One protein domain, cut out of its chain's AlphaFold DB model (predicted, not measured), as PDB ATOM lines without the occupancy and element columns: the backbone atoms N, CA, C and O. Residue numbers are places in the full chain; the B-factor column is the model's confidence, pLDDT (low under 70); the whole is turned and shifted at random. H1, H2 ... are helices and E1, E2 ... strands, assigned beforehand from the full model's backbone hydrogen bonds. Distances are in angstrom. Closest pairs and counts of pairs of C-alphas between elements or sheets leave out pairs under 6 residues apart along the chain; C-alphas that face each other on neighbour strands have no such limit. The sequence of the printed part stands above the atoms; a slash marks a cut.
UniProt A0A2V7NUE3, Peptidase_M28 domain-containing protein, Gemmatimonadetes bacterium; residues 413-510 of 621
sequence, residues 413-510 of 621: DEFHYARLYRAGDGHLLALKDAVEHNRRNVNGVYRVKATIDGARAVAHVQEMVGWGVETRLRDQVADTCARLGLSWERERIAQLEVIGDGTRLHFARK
ATOM      1  N   ASP A 413      70.155  -6.862 107.281       87.62
ATOM      2  CA  ASP A 413      71.027  -7.539 108.236       87.62
ATOM      3  C   ASP A 413      71.698  -8.811 107.684       87.62
ATOM      4  O   ASP A 413      72.521  -9.415 108.374       87.62
ATOM      5  N   GLU A 414      71.459  -9.189 106.433       87.12
ATOM      6  CA  GLU A 414      72.212 -10.261 105.773       87.12
ATOM      7  C   GLU A 414      73.512  -9.743 105.131       87.12
ATOM      8  O   GLU A 414      74.434 -10.508 104.829       87.12
ATOM      9  N   PHE A 415      73.649  -8.423 104.974       90.31
ATOM     10  CA  PHE A 415      74.827  -7.821 104.359       90.31
ATOM     11  C   PHE A 415      75.998  -7.662 105.347       90.31
ATOM     12  O   PHE A 415      75.855  -7.323 106.530       90.31
ATOM     13  N   HIS A 416      77.217  -7.884 104.844       91.62
ATOM     14  CA  HIS A 416      78.449  -7.869 105.646       91.62
ATOM     15  C   HIS A 416      79.444  -6.792 105.232       91.62
ATOM     16  O   HIS A 416      80.306  -6.410 106.035       91.62
ATOM     17  N   TYR A 417      79.336  -6.300 104.001       93.50
ATOM     18  CA  TYR A 417      80.212  -5.270 103.469       93.50
ATOM     19  C   TYR A 417      79.407  -4.124 102.877       93.50
ATOM     20  O   TYR A 417      78.362  -4.351 102.278       93.50
ATOM     21  N   ALA A 418      79.925  -2.905 103.024       95.50
ATOM     22  CA  ALA A 418      79.262  -1.696 102.554       95.50
ATOM     23  C   ALA A 418      80.232  -0.721 101.876       95.50
ATOM     24  O   ALA A 418      81.422  -0.631 102.225       95.50
ATOM     25  N   ARG A 419      79.704   0.045 100.920       96.19
ATOM     26  CA  ARG A 419      80.335   1.222 100.314       96.19
ATOM     27  C   ARG A 419      79.280   2.282 100.027       96.19
ATOM     28  O   ARG A 419      78.197   1.956  99.559       96.19
ATOM     29  N   LEU A 420      79.637   3.540 100.261       97.06
ATOM     30  CA  LEU A 420      78.811   4.691  99.928       97.06
ATOM     31  C   LEU A 420      79.342   5.353  98.651       97.06
ATOM     32  O   LEU A 420      80.559   5.436  98.444       97.06
ATOM     33  N   TYR A 421      78.424   5.798  97.806       96.94
ATOM     34  CA  TYR A 421      78.696   6.483  96.553       96.94
ATOM     35  C   TYR A 421      77.833   7.734  96.468       96.94
ATOM     36  O   TYR A 421      76.666   7.708  96.847       96.94
ATOM     37  N   ARG A 422      78.397   8.810  95.937       95.81
ATOM     38  CA  ARG A 422      77.646   9.966  95.458       95.81
ATOM     39  C   ARG A 422      77.190   9.670  94.039       95.81
ATOM     40  O   ARG A 422      78.008   9.222  93.235       95.81
ATOM     41  N   ALA A 423      75.911   9.867  93.743       93.44
ATOM     42  CA  ALA A 423      75.355   9.620  92.416       93.44
ATOM     43  C   ALA A 423      74.284  10.658  92.065       93.44
ATOM     44  O   ALA A 423      73.281  10.779  92.774       93.44
ATOM     45  N   GLY A 424      74.501  11.405  90.979       88.81
ATOM     46  CA  GLY A 424      73.733  12.624  90.704       88.81
ATOM     47  C   GLY A 424      73.765  13.580  91.905       88.81
ATOM     48  O   GLY A 424      74.828  13.809  92.481       88.81
ATOM     49  N   ASP A 425      72.591  14.058  92.320       86.56
ATOM     50  CA  ASP A 425      72.424  14.953  93.477       86.56
ATOM     51  C   ASP A 425      72.270  14.210  94.820       86.56
ATOM     52  O   ASP A 425      72.054  14.822  95.866       86.56
ATOM     53  N   GLY A 426      72.338  12.876  94.805       93.69
ATOM     54  CA  GLY A 426      72.071  12.028  95.964       93.69
ATOM     55  C   GLY A 426      73.194  11.046  96.279       93.69
ATOM     56  O   GLY A 426      74.326  11.156  95.800       93.69
ATOM     57  N   HIS A 427      72.858  10.053  97.104       96.81
ATOM     58  CA  HIS A 427      73.778   8.995  97.499       96.81
ATOM     59  C   HIS A 427      73.186   7.610  97.238       96.81
ATOM     60  O   HIS A 427      71.989   7.372  97.422       96.81
ATOM     61  N   LEU A 428      74.063   6.688  96.850       97.31
ATOM     62  CA  LEU A 428      73.784   5.266  96.740       97.31
ATOM     63  C   LEU A 428      74.616   4.488  97.757       97.31
ATOM     64  O   LEU A 428      75.837   4.645  97.854       97.31
ATOM     65  N   LEU A 429      73.949   3.607  98.491       96.94
ATOM     66  CA  LEU A 429      74.564   2.642  99.387       96.94
ATOM     67  C   LEU A 429      74.629   1.285  98.693       96.94
ATOM     68  O   LEU A 429      73.602   0.706  98.358       96.94
ATOM     69  N   ALA A 430      75.836   0.765  98.515       96.44
ATOM     70  CA  ALA A 430      76.062  -0.566  97.980       96.44
ATOM     71  C   ALA A 430      76.418  -1.527  99.119       96.44
ATOM     72  O   ALA A 430      77.418  -1.324  99.819       96.44
ATOM     73  N   LEU A 431      75.607  -2.563  99.294       94.44
ATOM     74  CA  LEU A 431      75.735  -3.604 100.305       94.44
ATOM     75  C   LEU A 431      76.037  -4.947  99.643       94.44
ATOM     76  O   LEU A 431      75.564  -5.213  98.546       94.44
ATOM     77  N   LYS A 432      76.830  -5.790 100.304       92.06
ATOM     78  CA  LYS A 432      77.260  -7.096  99.784       92.06
ATOM     79  C   LYS A 432      77.143  -8.185 100.843       92.06
ATOM     80  O   LYS A 432      77.727  -8.050 101.930       92.06
ATOM     81  N   ASP A 433      76.370  -9.230 100.533       85.19
ATOM     82  CA  ASP A 433      76.349 -10.469 101.314       85.19
ATOM     83  C   ASP A 433      77.697 -11.158 101.089       85.19
ATOM     84  O   ASP A 433      78.377 -10.877 100.112       85.19
ATOM     85  N   ALA A 434      78.225 -11.927 102.029       69.50
ATOM     86  CA  ALA A 434      79.540 -12.554 101.836       69.50
ATOM     87  C   ALA A 434      79.696 -13.772 102.738       69.50
ATOM     88  O   ALA A 434      80.697 -13.922 103.443       69.50
ATOM     89  N   VAL A 435      78.654 -14.599 102.755       59.53
ATOM     90  CA  VAL A 435      78.528 -15.729 103.679       59.53
ATOM     91  C   VAL A 435      79.407 -16.905 103.240       59.53
ATOM     92  O   VAL A 435      79.990 -17.581 104.086       59.53
ATOM     93  N   GLU A 436      79.588 -17.123 101.933       58.84
ATOM     94  CA  GLU A 436      80.352 -18.259 101.407       58.84
ATOM     95  C   GLU A 436      81.501 -17.841 100.479       58.84
ATOM     96  O   GLU A 436      81.363 -17.004  99.595       58.84
ATOM     97  N   HIS A 437      82.658 -18.487 100.641       52.53
ATOM     98  CA  HIS A 437      83.870 -18.183  99.872       52.53
ATOM     99  C   HIS A 437      83.797 -18.598  98.392       52.53
ATOM    100  O   HIS A 437      84.664 -18.191  97.620       52.53
ATOM    101  N   ASN A 438      82.805 -19.408  98.006       52.50
ATOM    102  CA  ASN A 438      82.751 -20.092  96.710       52.50
ATOM    103  C   ASN A 438      81.542 -19.699  95.851       52.50
ATOM    104  O   ASN A 438      81.346 -20.312  94.812       52.50
ATOM    105  N   ARG A 439      80.742 -18.712  96.267       62.31
ATOM    106  CA  ARG A 439      79.602 -18.210  95.485       62.31
ATOM    107  C   ARG A 439      79.833 -16.756  95.123       62.31
ATOM    108  O   ARG A 439      80.492 -16.071  95.911       62.31
ATOM    109  N   ARG A 440      79.295 -16.287  93.987       69.81
ATOM    110  CA  ARG A 440      79.078 -14.844  93.796       69.81
ATOM    111  C   ARG A 440      78.210 -14.320  94.935       69.81
ATOM    112  O   ARG A 440      77.532 -15.077  95.618       69.81
ATOM    113  N   ASN A 441      78.358 -13.045  95.236       76.94
ATOM    114  CA  ASN A 441      77.678 -12.450  96.371       76.94
ATOM    115  C   ASN A 441      76.463 -11.692  95.857       76.94
ATOM    116  O   ASN A 441      76.551 -11.040  94.816       76.94
ATOM    117  N   VAL A 442      75.360 -11.734  96.600       84.19
ATOM    118  CA  VAL A 442      74.231 -10.854  96.307       84.19
ATOM    119  C   VAL A 442      74.599  -9.453  96.780       84.19
ATOM    120  O   VAL A 442      74.922  -9.227  97.952       84.19
ATOM    121  N   ASN A 443      74.566  -8.505  95.851       90.12
ATOM    122  CA  ASN A 443      74.793  -7.097  96.119       90.12
ATOM    123  C   ASN A 443      73.472  -6.338  96.038       90.12
ATOM    124  O   ASN A 443      72.808  -6.399  95.008       90.12
ATOM    125  N   GLY A 444      73.138  -5.573  97.072       92.38
ATOM    126  CA  GLY A 444      72.039  -4.607  97.050       92.38
ATOM    127  C   GLY A 444      72.563  -3.190  96.826       92.38
ATOM    128  O   GLY A 444      73.586  -2.807  97.392       92.38
ATOM    129  N   VAL A 445      71.872  -2.399  96.012       94.50
ATOM    130  CA  VAL A 445      72.137  -0.975  95.790       94.50
ATOM    131  C   VAL A 445      70.888  -0.195  96.174       94.50
ATOM    132  O   VAL A 445      69.826  -0.361  95.576       94.50
ATOM    133  N   TYR A 446      71.033   0.676  97.164       95.50
ATOM    134  CA  TYR A 446      69.938   1.421  97.767       95.50
ATOM    135  C   TYR A 446      70.125   2.914  97.556       95.50
ATOM    136  O   TYR A 446      71.238   3.427  97.690       95.50
ATOM    137  N   ARG A 447      69.031   3.624  97.292       95.38
ATOM    138  CA  ARG A 447      68.992   5.078  97.444       95.38
ATOM    139  C   ARG A 447      68.970   5.405  98.930       95.38
ATOM    140  O   ARG A 447      68.205   4.808  99.690       95.38
ATOM    141  N   VAL A 448      69.819   6.345  99.342       96.69
ATOM    142  CA  VAL A 448      69.936   6.735 100.748       96.69
ATOM    143  C   VAL A 448      69.986   8.244 100.927       96.69
ATOM    144  O   VAL A 448      70.559   8.968 100.110       96.69
ATOM    145  N   LYS A 449      69.457   8.715 102.059       96.00
ATOM    146  CA  LYS A 449      69.791  10.038 102.595       96.00
ATOM    147  C   LYS A 449      71.019   9.887 103.480       96.00
ATOM    148  O   LYS A 449      70.927   9.296 104.554       96.00
ATOM    149  N   ALA A 450      72.159  10.376 103.002       95.12
ATOM    150  CA  ALA A 450      73.416  10.307 103.731       95.12
ATOM    151  C   ALA A 450      73.813  11.680 104.283       95.12
ATOM    152  O   ALA A 450      73.811  12.671 103.554       95.12
ATOM    153  N   THR A 451      74.205  11.712 105.551       95.50
ATOM    154  CA  THR A 451      74.905  12.842 106.168       95.50
ATOM    155  C   THR A 451      76.350  12.421 106.386       95.50
ATOM    156  O   THR A 451      76.603  11.381 106.994       95.50
ATOM    157  N   ILE A 452      77.292  13.203 105.860       95.12
ATOM    158  CA  ILE A 452      78.725  12.908 105.919       95.12
ATOM    159  C   ILE A 452      79.401  13.965 106.788       95.12
ATOM    160  O   ILE A 452      79.275  15.156 106.520       95.12
ATOM    161  N   ASP A 453      80.135  13.511 107.799       92.81
ATOM    162  CA  ASP A 453      80.970  14.341 108.663       92.81
ATOM    163  C   ASP A 453      82.389  13.759 108.704       92.81
ATOM    164  O   ASP A 453      82.672  12.731 109.336       92.81
ATOM    165  N   GLY A 454      83.286  14.378 107.935       91.06
ATOM    166  CA  GLY A 454      84.664  13.929 107.763       91.06
ATOM    167  C   GLY A 454      84.757  12.472 107.298       91.06
ATOM    168  O   GLY A 454      84.449  12.135 106.158       91.06
ATOM    169  N   ALA A 455      85.226  11.589 108.184       92.19
ATOM    170  CA  ALA A 455      85.402  10.163 107.897       92.19
ATOM    171  C   ALA A 455      84.209   9.286 108.330       92.19
ATOM    172  O   ALA A 455      84.286   8.056 108.203       92.19
ATOM    173  N   ARG A 456      83.137   9.884 108.857       95.00
ATOM    174  CA  ARG A 456      81.926   9.202 109.323       95.00
ATOM    175  C   ARG A 456      80.749   9.557 108.423       95.00
ATOM    176  O   ARG A 456      80.657  10.675 107.931       95.00
ATOM    177  N   ALA A 457      79.846   8.608 108.222       96.69
ATOM    178  CA  ALA A 457      78.576   8.866 107.562       96.69
ATOM    179  C   ALA A 457      77.440   8.105 108.240       96.69
ATOM    180  O   ALA A 457      77.641   6.987 108.721       96.69
ATOM    181  N   VAL A 458      76.252   8.699 108.226       97.00
ATOM    182  CA  VAL A 458      74.990   8.051 108.594       97.00
ATOM    183  C   VAL A 458      74.116   8.029 107.350       97.00
ATOM    184  O   VAL A 458      73.912   9.070 106.730       97.00
ATOM    185  N   ALA A 459      73.647   6.851 106.955       96.88
ATOM    186  CA  ALA A 459      72.826   6.639 105.773       96.88
ATOM    187  C   ALA A 459      71.469   6.046 106.165       96.88
ATOM    188  O   ALA A 459      71.394   4.932 106.682       96.88
ATOM    189  N   HIS A 460      70.400   6.780 105.867       96.94
ATOM    190  CA  HIS A 460      69.030   6.296 105.998       96.94
ATOM    191  C   HIS A 460      68.586   5.665 104.679       96.94
ATOM    192  O   HIS A 460      68.547   6.348 103.650       96.94
ATOM    193  N   VAL A 461      68.287   4.367 104.716       95.12
ATOM    194  CA  VAL A 461      67.801   3.596 103.568       95.12
ATOM    195  C   VAL A 461      66.419   4.100 103.170       95.12
ATOM    196  O   VAL A 461      65.563   4.304 104.028       95.12
ATOM    197  N   GLN A 462      66.230   4.356 101.875       93.06
ATOM    198  CA  GLN A 462      64.942   4.783 101.326       93.06
ATOM    199  C   GLN A 462      64.294   3.677 100.499       93.06
ATOM    200  O   GLN A 462      63.175   3.280 100.783       93.06
ATOM    201  N   GLU A 463      64.996   3.203  99.471       91.12
ATOM    202  CA  GLU A 463      64.502   2.184  98.542       91.12
ATOM    203  C   GLU A 463      65.680   1.426  97.925       91.12
ATOM    204  O   GLU A 463      66.756   2.000  97.708       91.12
ATOM    205  N   MET A 464      65.483   0.148  97.601       90.94
ATOM    206  CA  MET A 464      66.402  -0.577  96.732       90.94
ATOM    207  C   MET A 464      66.190  -0.138  95.276       90.94
ATOM    208  O   MET A 464      65.118  -0.309  94.707       90.94
ATOM    209  N   VAL A 465      67.231   0.404  94.642       91.50
ATOM    210  CA  VAL A 465      67.191   0.817  93.222       91.50
ATOM    211  C   VAL A 465      67.709  -0.273  92.281       91.50
ATOM    212  O   VAL A 465      67.507  -0.234  91.063       91.50
ATOM    213  N   GLY A 466      68.398  -1.267  92.835       87.94
ATOM    214  CA  GLY A 466      68.820  -2.442  92.101       87.94
ATOM    215  C   GLY A 466      69.607  -3.409  92.962       87.94
ATOM    216  O   GLY A 466      70.116  -3.070  94.024       87.94
ATOM    217  N   TRP A 467      69.749  -4.622  92.458       89.50
ATOM    218  CA  TRP A 467      70.620  -5.635  93.027       89.50
ATOM    219  C   TRP A 467      71.221  -6.485  91.910       89.50
ATOM    220  O   TRP A 467      70.795  -6.405  90.752       89.50
ATOM    221  N   GLY A 468      72.218  -7.294  92.231       86.12
ATOM    222  CA  GLY A 468      72.803  -8.231  91.282       86.12
ATOM    223  C   GLY A 468      73.871  -9.096  91.920       86.12
ATOM    224  O   GLY A 468      74.085  -9.050  93.130       86.12
ATOM    225  N   VAL A 469      74.524  -9.899  91.092       82.06
ATOM    226  CA  VAL A 469      75.487 -10.916  91.528       82.06
ATOM    227  C   VAL A 469      76.932 -10.490  91.274       82.06
ATOM    228  O   VAL A 469      77.837 -11.319  91.299       82.06
ATOM    229  N   GLU A 470      77.178  -9.197  91.026       83.94
ATOM    230  CA  GLU A 470      78.500  -8.732  90.615       83.94
ATOM    231  C   GLU A 470      79.627  -9.054  91.610       83.94
ATOM    232  O   GLU A 470      79.492  -8.981  92.832       83.94
ATOM    233  N   THR A 471      80.815  -9.372  91.099       81.56
ATOM    234  CA  THR A 471      81.943  -9.730  91.973       81.56
ATOM    235  C   THR A 471      82.416  -8.516  92.766       81.56
ATOM    236  O   THR A 471      82.862  -8.650  93.910       81.56
ATOM    237  N   ARG A 472      82.340  -7.318  92.175       87.12
ATOM    238  CA  ARG A 472      82.792  -6.068  92.791       87.12
ATOM    239  C   ARG A 472      81.613  -5.127  92.992       87.12
ATOM    240  O   ARG A 472      80.919  -4.790  92.040       87.12
ATOM    241  N   LEU A 473      81.493  -4.568  94.199       90.62
ATOM    242  CA  LEU A 473      80.466  -3.556  94.492       90.62
ATOM    243  C   LEU A 473      80.531  -2.338  93.563       90.62
ATOM    244  O   LEU A 473      79.518  -1.720  93.267       90.62
ATOM    245  N   ARG A 474      81.739  -1.977  93.116       91.62
ATOM    246  CA  ARG A 474      81.936  -0.862  92.183       91.62
ATOM    247  C   ARG A 474      81.236  -1.120  90.851       91.62
ATOM    248  O   ARG A 474      80.634  -0.194  90.324       91.62
ATOM    249  N   ASP A 475      81.356  -2.333  90.331       89.81
ATOM    250  CA  ASP A 475      80.858  -2.678  89.004       89.81
ATOM    251  C   ASP A 475      79.323  -2.768  89.064       89.81
ATOM    252  O   ASP A 475      78.648  -2.120  88.272       89.81
ATOM    253  N   GLN A 476      78.771  -3.345  90.144       90.06
ATOM    254  CA  GLN A 476      77.328  -3.309  90.425       90.06
ATOM    255  C   GLN A 476      76.746  -1.885  90.442       90.06
ATOM    256  O   GLN A 476      75.665  -1.632  89.901       90.06
ATOM    257  N   VAL A 477      77.434  -0.949  91.105       92.69
ATOM    258  CA  VAL A 477      77.006   0.456  91.167       92.69
ATOM    259  C   VAL A 477      77.140   1.115  89.803       92.69
ATOM    260  O   VAL A 477      76.244   1.853  89.412       92.69
ATOM    261  N   ALA A 478      78.213   0.832  89.062       90.88
ATOM    262  CA  ALA A 478      78.398   1.365  87.720       90.88
ATOM    263  C   ALA A 478      77.253   0.953  86.785       90.88
ATOM    264  O   ALA A 478      76.688   1.821  86.122       90.88
ATOM    265  N   ASP A 479      76.853  -0.321  86.801       85.19
ATOM    266  CA  ASP A 479      75.746  -0.833  85.985       85.19
ATOM    267  C   ASP A 479      74.400  -0.229  86.400       85.19
ATOM    268  O   ASP A 479      73.581   0.154  85.559       85.19
ATOM    269  N   THR A 480      74.181  -0.086  87.710       88.81
ATOM    270  CA  THR A 480      72.967   0.538  88.256       88.81
ATOM    271  C   THR A 480      72.878   2.008  87.847       88.81
ATOM    272  O   THR A 480      71.848   2.454  87.350       88.81
ATOM    273  N   CYS A 481      73.968   2.760  87.986       91.25
ATOM    274  CA  CYS A 481      74.034   4.163  87.591       91.25
ATOM    275  C   CYS A 481      73.904   4.343  86.076       91.25
ATOM    276  O   CYS A 481      73.190   5.241  85.645       91.25
ATOM    277  N   ALA A 482      74.524   3.476  85.268       87.69
ATOM    278  CA  ALA A 482      74.393   3.511  83.813       87.69
ATOM    279  C   ALA A 482      72.932   3.333  83.371       87.69
ATOM    280  O   ALA A 482      72.452   4.092  82.532       87.69
ATOM    281  N   ARG A 483      72.199   2.393  83.988       86.38
ATOM    282  CA  ARG A 483      70.753   2.213  83.766       86.38
ATOM    283  C   ARG A 483      69.924   3.434  84.157       86.38
ATOM    284  O   ARG A 483      68.928   3.718  83.504       86.38
ATOM    285  N   LEU A 484      70.310   4.120  85.229       87.75
ATOM    286  CA  LEU A 484      69.612   5.304  85.736       87.75
ATOM    287  C   LEU A 484      70.068   6.613  85.065       87.75
ATOM    288  O   LEU A 484      69.514   7.664  85.365       87.75
ATOM    289  N   GLY A 485      71.078   6.573  84.188       91.12
ATOM    290  CA  GLY A 485      71.659   7.769  83.574       91.12
ATOM    291  C   GLY A 485      72.408   8.673  84.563       91.12
ATOM    292  O   GLY A 485      72.479   9.881  84.352       91.12
ATOM    293  N   LEU A 486      72.952   8.112  85.646       92.12
ATOM    294  CA  LEU A 486      73.617   8.860  86.714       92.12
ATOM    295  C   LEU A 486      75.143   8.774  86.606       92.12
ATOM    296  O   LEU A 486      75.718   7.715  86.340       92.12
ATOM    297  N   SER A 487      75.818   9.888  86.888       93.06
ATOM    298  CA  SER A 487      77.240   9.872  87.231       93.06
ATOM    299  C   SER A 487      77.420   9.313  88.640       93.06
ATOM    300  O   SER A 487      76.497   9.361  89.453       93.06
ATOM    301  N   TRP A 488      78.599   8.770  88.940       94.44
ATOM    302  CA  TRP A 488      78.870   8.239  90.269       94.44
ATOM    303  C   TRP A 488      80.326   8.413  90.687       94.44
ATOM    304  O   TRP A 488      81.251   8.299  89.883       94.44
ATOM    305  N   GLU A 489      80.523   8.641  91.980       94.69
ATOM    306  CA  GLU A 489      81.830   8.719  92.616       94.69
ATOM    307  C   GLU A 489      81.788   8.025  93.978       94.69
ATOM    308  O   GLU A 489      80.782   8.038  94.681       94.69
ATOM    309  N   ARG A 490      82.882   7.366  94.356       94.12
ATOM    310  CA  ARG A 490      82.958   6.662  95.637       94.12
ATOM    311  C   ARG A 490      83.291   7.623  96.776       94.12
ATOM    312  O   ARG A 490      84.362   8.227  96.763       94.12
ATOM    313  N   GLU A 491      82.489   7.588  97.835       94.69
ATOM    314  CA  GLU A 491      82.752   8.345  99.059       94.69
ATOM    315  C   GLU A 491      83.882   7.727  99.898       94.69
ATOM    316  O   GLU A 491      83.976   6.505 100.110       94.69
ATOM    317  N   ARG A 492      84.783   8.582 100.395       91.38
ATOM    318  CA  ARG A 492      85.991   8.166 101.130       91.38
ATOM    319  C   ARG A 492      85.788   8.180 102.646       91.38
ATOM    320  O   ARG A 492      86.547   8.797 103.378       91.38
ATOM    321  N   ILE A 493      84.838   7.385 103.118       93.94
ATOM    322  CA  ILE A 493      84.524   7.253 104.549       93.94
ATOM    323  C   ILE A 493      85.225   6.055 105.215       93.94
ATOM    324  O   ILE A 493      85.590   5.067 104.556       93.94
ATOM    325  N   ALA A 494      85.421   6.140 106.530       92.75
ATOM    326  CA  ALA A 494      86.016   5.107 107.379       92.75
ATOM    327  C   ALA A 494      84.993   4.418 108.295       92.75
ATOM    328  O   ALA A 494      85.201   3.260 108.657       92.75
ATOM    329  N   GLN A 495      83.904   5.093 108.650       95.56
ATOM    330  CA  GLN A 495      82.799   4.537 109.425       95.56
ATOM    331  C   GLN A 495      81.485   4.891 108.733       95.56
ATOM    332  O   GLN A 495      81.337   5.995 108.214       95.56
ATOM    333  N   LEU A 496      80.563   3.939 108.701       97.19
ATOM    334  CA  LEU A 496      79.240   4.106 108.128       97.19
ATOM    335  C   LEU A 496      78.226   3.462 109.055       97.19
ATOM    336  O   LEU A 496      78.352   2.289 109.403       97.19
ATOM    337  N   GLU A 497      77.212   4.226 109.400       96.81
ATOM    338  CA  GLU A 497      76.012   3.722 110.031       96.81
ATOM    339  C   GLU A 497      74.892   3.653 108.995       96.81
ATOM    340  O   GLU A 497      74.693   4.599 108.237       96.81
ATOM    341  N   VAL A 498      74.192   2.525 108.937       96.38
ATOM    342  CA  VAL A 498      73.065   2.299 108.029       96.38
ATOM    343  C   VAL A 498      71.819   2.065 108.869       96.38
ATOM    344  O   VAL A 498      71.818   1.187 109.730       96.38
ATOM    345  N   ILE A 499      70.773   2.846 108.614       95.44
ATOM    346  CA  ILE A 499      69.490   2.778 109.316       95.44
ATOM    347  C   ILE A 499      68.400   2.486 108.282       95.44
ATOM    348  O   ILE A 499      68.226   3.263 107.343       95.44
ATOM    349  N   GLY A 500      67.666   1.388 108.449       91.75
ATOM    350  CA  GLY A 500      66.574   0.981 107.557       91.75
ATOM    351  C   GLY A 500      65.826  -0.232 108.106       91.75
ATOM    352  O   GLY A 500      66.419  -1.019 108.837       91.75
ATOM    353  N   ASP A 501      64.533  -0.359 107.801       80.44
ATOM    354  CA  ASP A 501      63.683  -1.511 108.166       80.44
ATOM    355  C   ASP A 501      63.772  -1.925 109.644       80.44
ATOM    356  O   ASP A 501      63.968  -3.090 109.987       80.44
ATOM    357  N   GLY A 502      63.718  -0.939 110.546       83.62
ATOM    358  CA  GLY A 502      63.841  -1.162 111.994       83.62
ATOM    359  C   GLY A 502      65.222  -1.647 112.456       83.62
ATOM    360  O   GLY A 502      65.407  -1.932 113.635       83.62
ATOM    361  N   THR A 503      66.200  -1.711 111.553       88.69
ATOM    362  CA  THR A 503      67.541  -2.227 111.806       88.69
ATOM    363  C   THR A 503      68.571  -1.103 111.755       88.69
ATOM    364  O   THR A 503      68.536  -0.220 110.893       88.69
ATOM    365  N   ARG A 504      69.533  -1.151 112.680       93.56
ATOM    366  CA  ARG A 504      70.696  -0.261 112.723       93.56
ATOM    367  C   ARG A 504      71.963  -1.088 112.554       93.56
ATOM    368  O   ARG A 504      72.210  -2.023 113.310       93.56
ATOM    369  N   LEU A 505      72.754  -0.773 111.535       94.62
ATOM    370  CA  LEU A 505      73.946  -1.532 111.167       94.62
ATOM    371  C   LEU A 505      75.177  -0.635 111.183       94.62
ATOM    372  O   LEU A 505      75.220   0.401 110.521       94.62
ATOM    373  N   HIS A 506      76.224  -1.083 111.869       95.31
ATOM    374  CA  HIS A 506      77.491  -0.369 111.939       95.31
ATOM    375  C   HIS A 506      78.546  -1.035 111.055       95.31
ATOM    376  O   HIS A 506      78.838  -2.225 111.180       95.31
ATOM    377  N   PHE A 507      79.166  -0.258 110.171       95.44
ATOM    378  CA  PHE A 507      80.247  -0.693 109.295       95.44
ATOM    379  C   PHE A 507      81.492   0.153 109.535       95.44
ATOM    380  O   PHE A 507      81.447   1.381 109.567       95.44
ATOM    381  N   ALA A 508      82.643  -0.505 109.647       93.50
ATOM    382  CA  ALA A 508      83.903   0.175 109.891       93.50
ATOM    383  C   ALA A 508      85.010  -0.332 108.973       93.50
ATOM    384  O   ALA A 508      85.113  -1.512 108.610       93.50
ATOM    385  N   ARG A 509      85.898   0.589 108.618       88.19
ATOM    386  CA  ARG A 509      87.095   0.315 107.850       88.19
ATOM    387  C   ARG A 509      88.173  -0.237 108.774       88.19
ATOM    388  O   ARG A 509      88.863   0.497 109.467       88.19
ATOM    389  N   LYS A 510      88.386  -1.547 108.719       77.81
ATOM    390  CA  LYS A 510      89.530  -2.197 109.369       77.81
ATOM    391  C   LYS A 510      90.676  -2.326 108.356       77.81
ATOM    392  O   LYS A 510      90.861  -3.406 107.796       77.81
TER     393      LYS A 510
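This is residues 413 to 510 of the 621 residues of the protein "Peptidase_M28 domain-containing protein" of Gemmatimonadetes bacterium (UniProt A0A2V7NUE3). One strongly twisted sheet of seven strands is folded back on itself at E4, with the hairpin of E6 and E7 facing E5, E1, E2 and E3, and the sheet also curls round the one named helix, H1. The printed part has 98 residues and is mostly strand, with E1 E2 E3 E4 H1 E5 E6 E7 along the chain. The mixed sheet runs E5, E1, E2, E3, E4, E6, E7. It is compact and rounded, with a radius of gyration of the C-alphas of 12.5 A and spans of 36 by 30 by 26 A.

Find C-alpha 417 at (80.212, -5.270, 103.469), where E1 begins; it runs to residue 423, 19.2 A. E2, residues 426 to 432, covers 20.2 A. E3, residues 443 to 453, covers 25.6 A and bends by 77 degrees at residue 447; E4, residues 456 to 468, covers 26.7 A and bends by 91 degrees at residue 463. Next come H1, residues 473 to 484, 16.5 A, and E5, residues 488 to 490. E6 holds residues 495 to 500, and E7, residues 503 to 508, ends at C-alpha 508, (83.903, 0.175, 109.891).

E1 to E4 form a meander, each strand the antiparallel neighbour of the one before: look at N 419 and O 430, 2.9 A, N 429 and O 446, 2.8 A, and N 449 and O 460, 3.0 A. E5 is antiparallel to E1, with N 422 and O 489 at 2.8 A. E6 is parallel to E4, with N 459 and O 497 at 2.8 A, and antiparallel to E7, with N 498 and O 505 at 2.8 A. H1 is on the sheet; its closest C-alphas to E2 are Leu 473 and Ala 430, 6.4 A. In H1 every O i to N i+4 pair is within hydrogen-bond range.

The farthest C-alphas, Asp 425 and Asn 438, are 36.7 A apart. The printed part has no cut and no long link; residues 434 to 440 are under 70 in pLDDT.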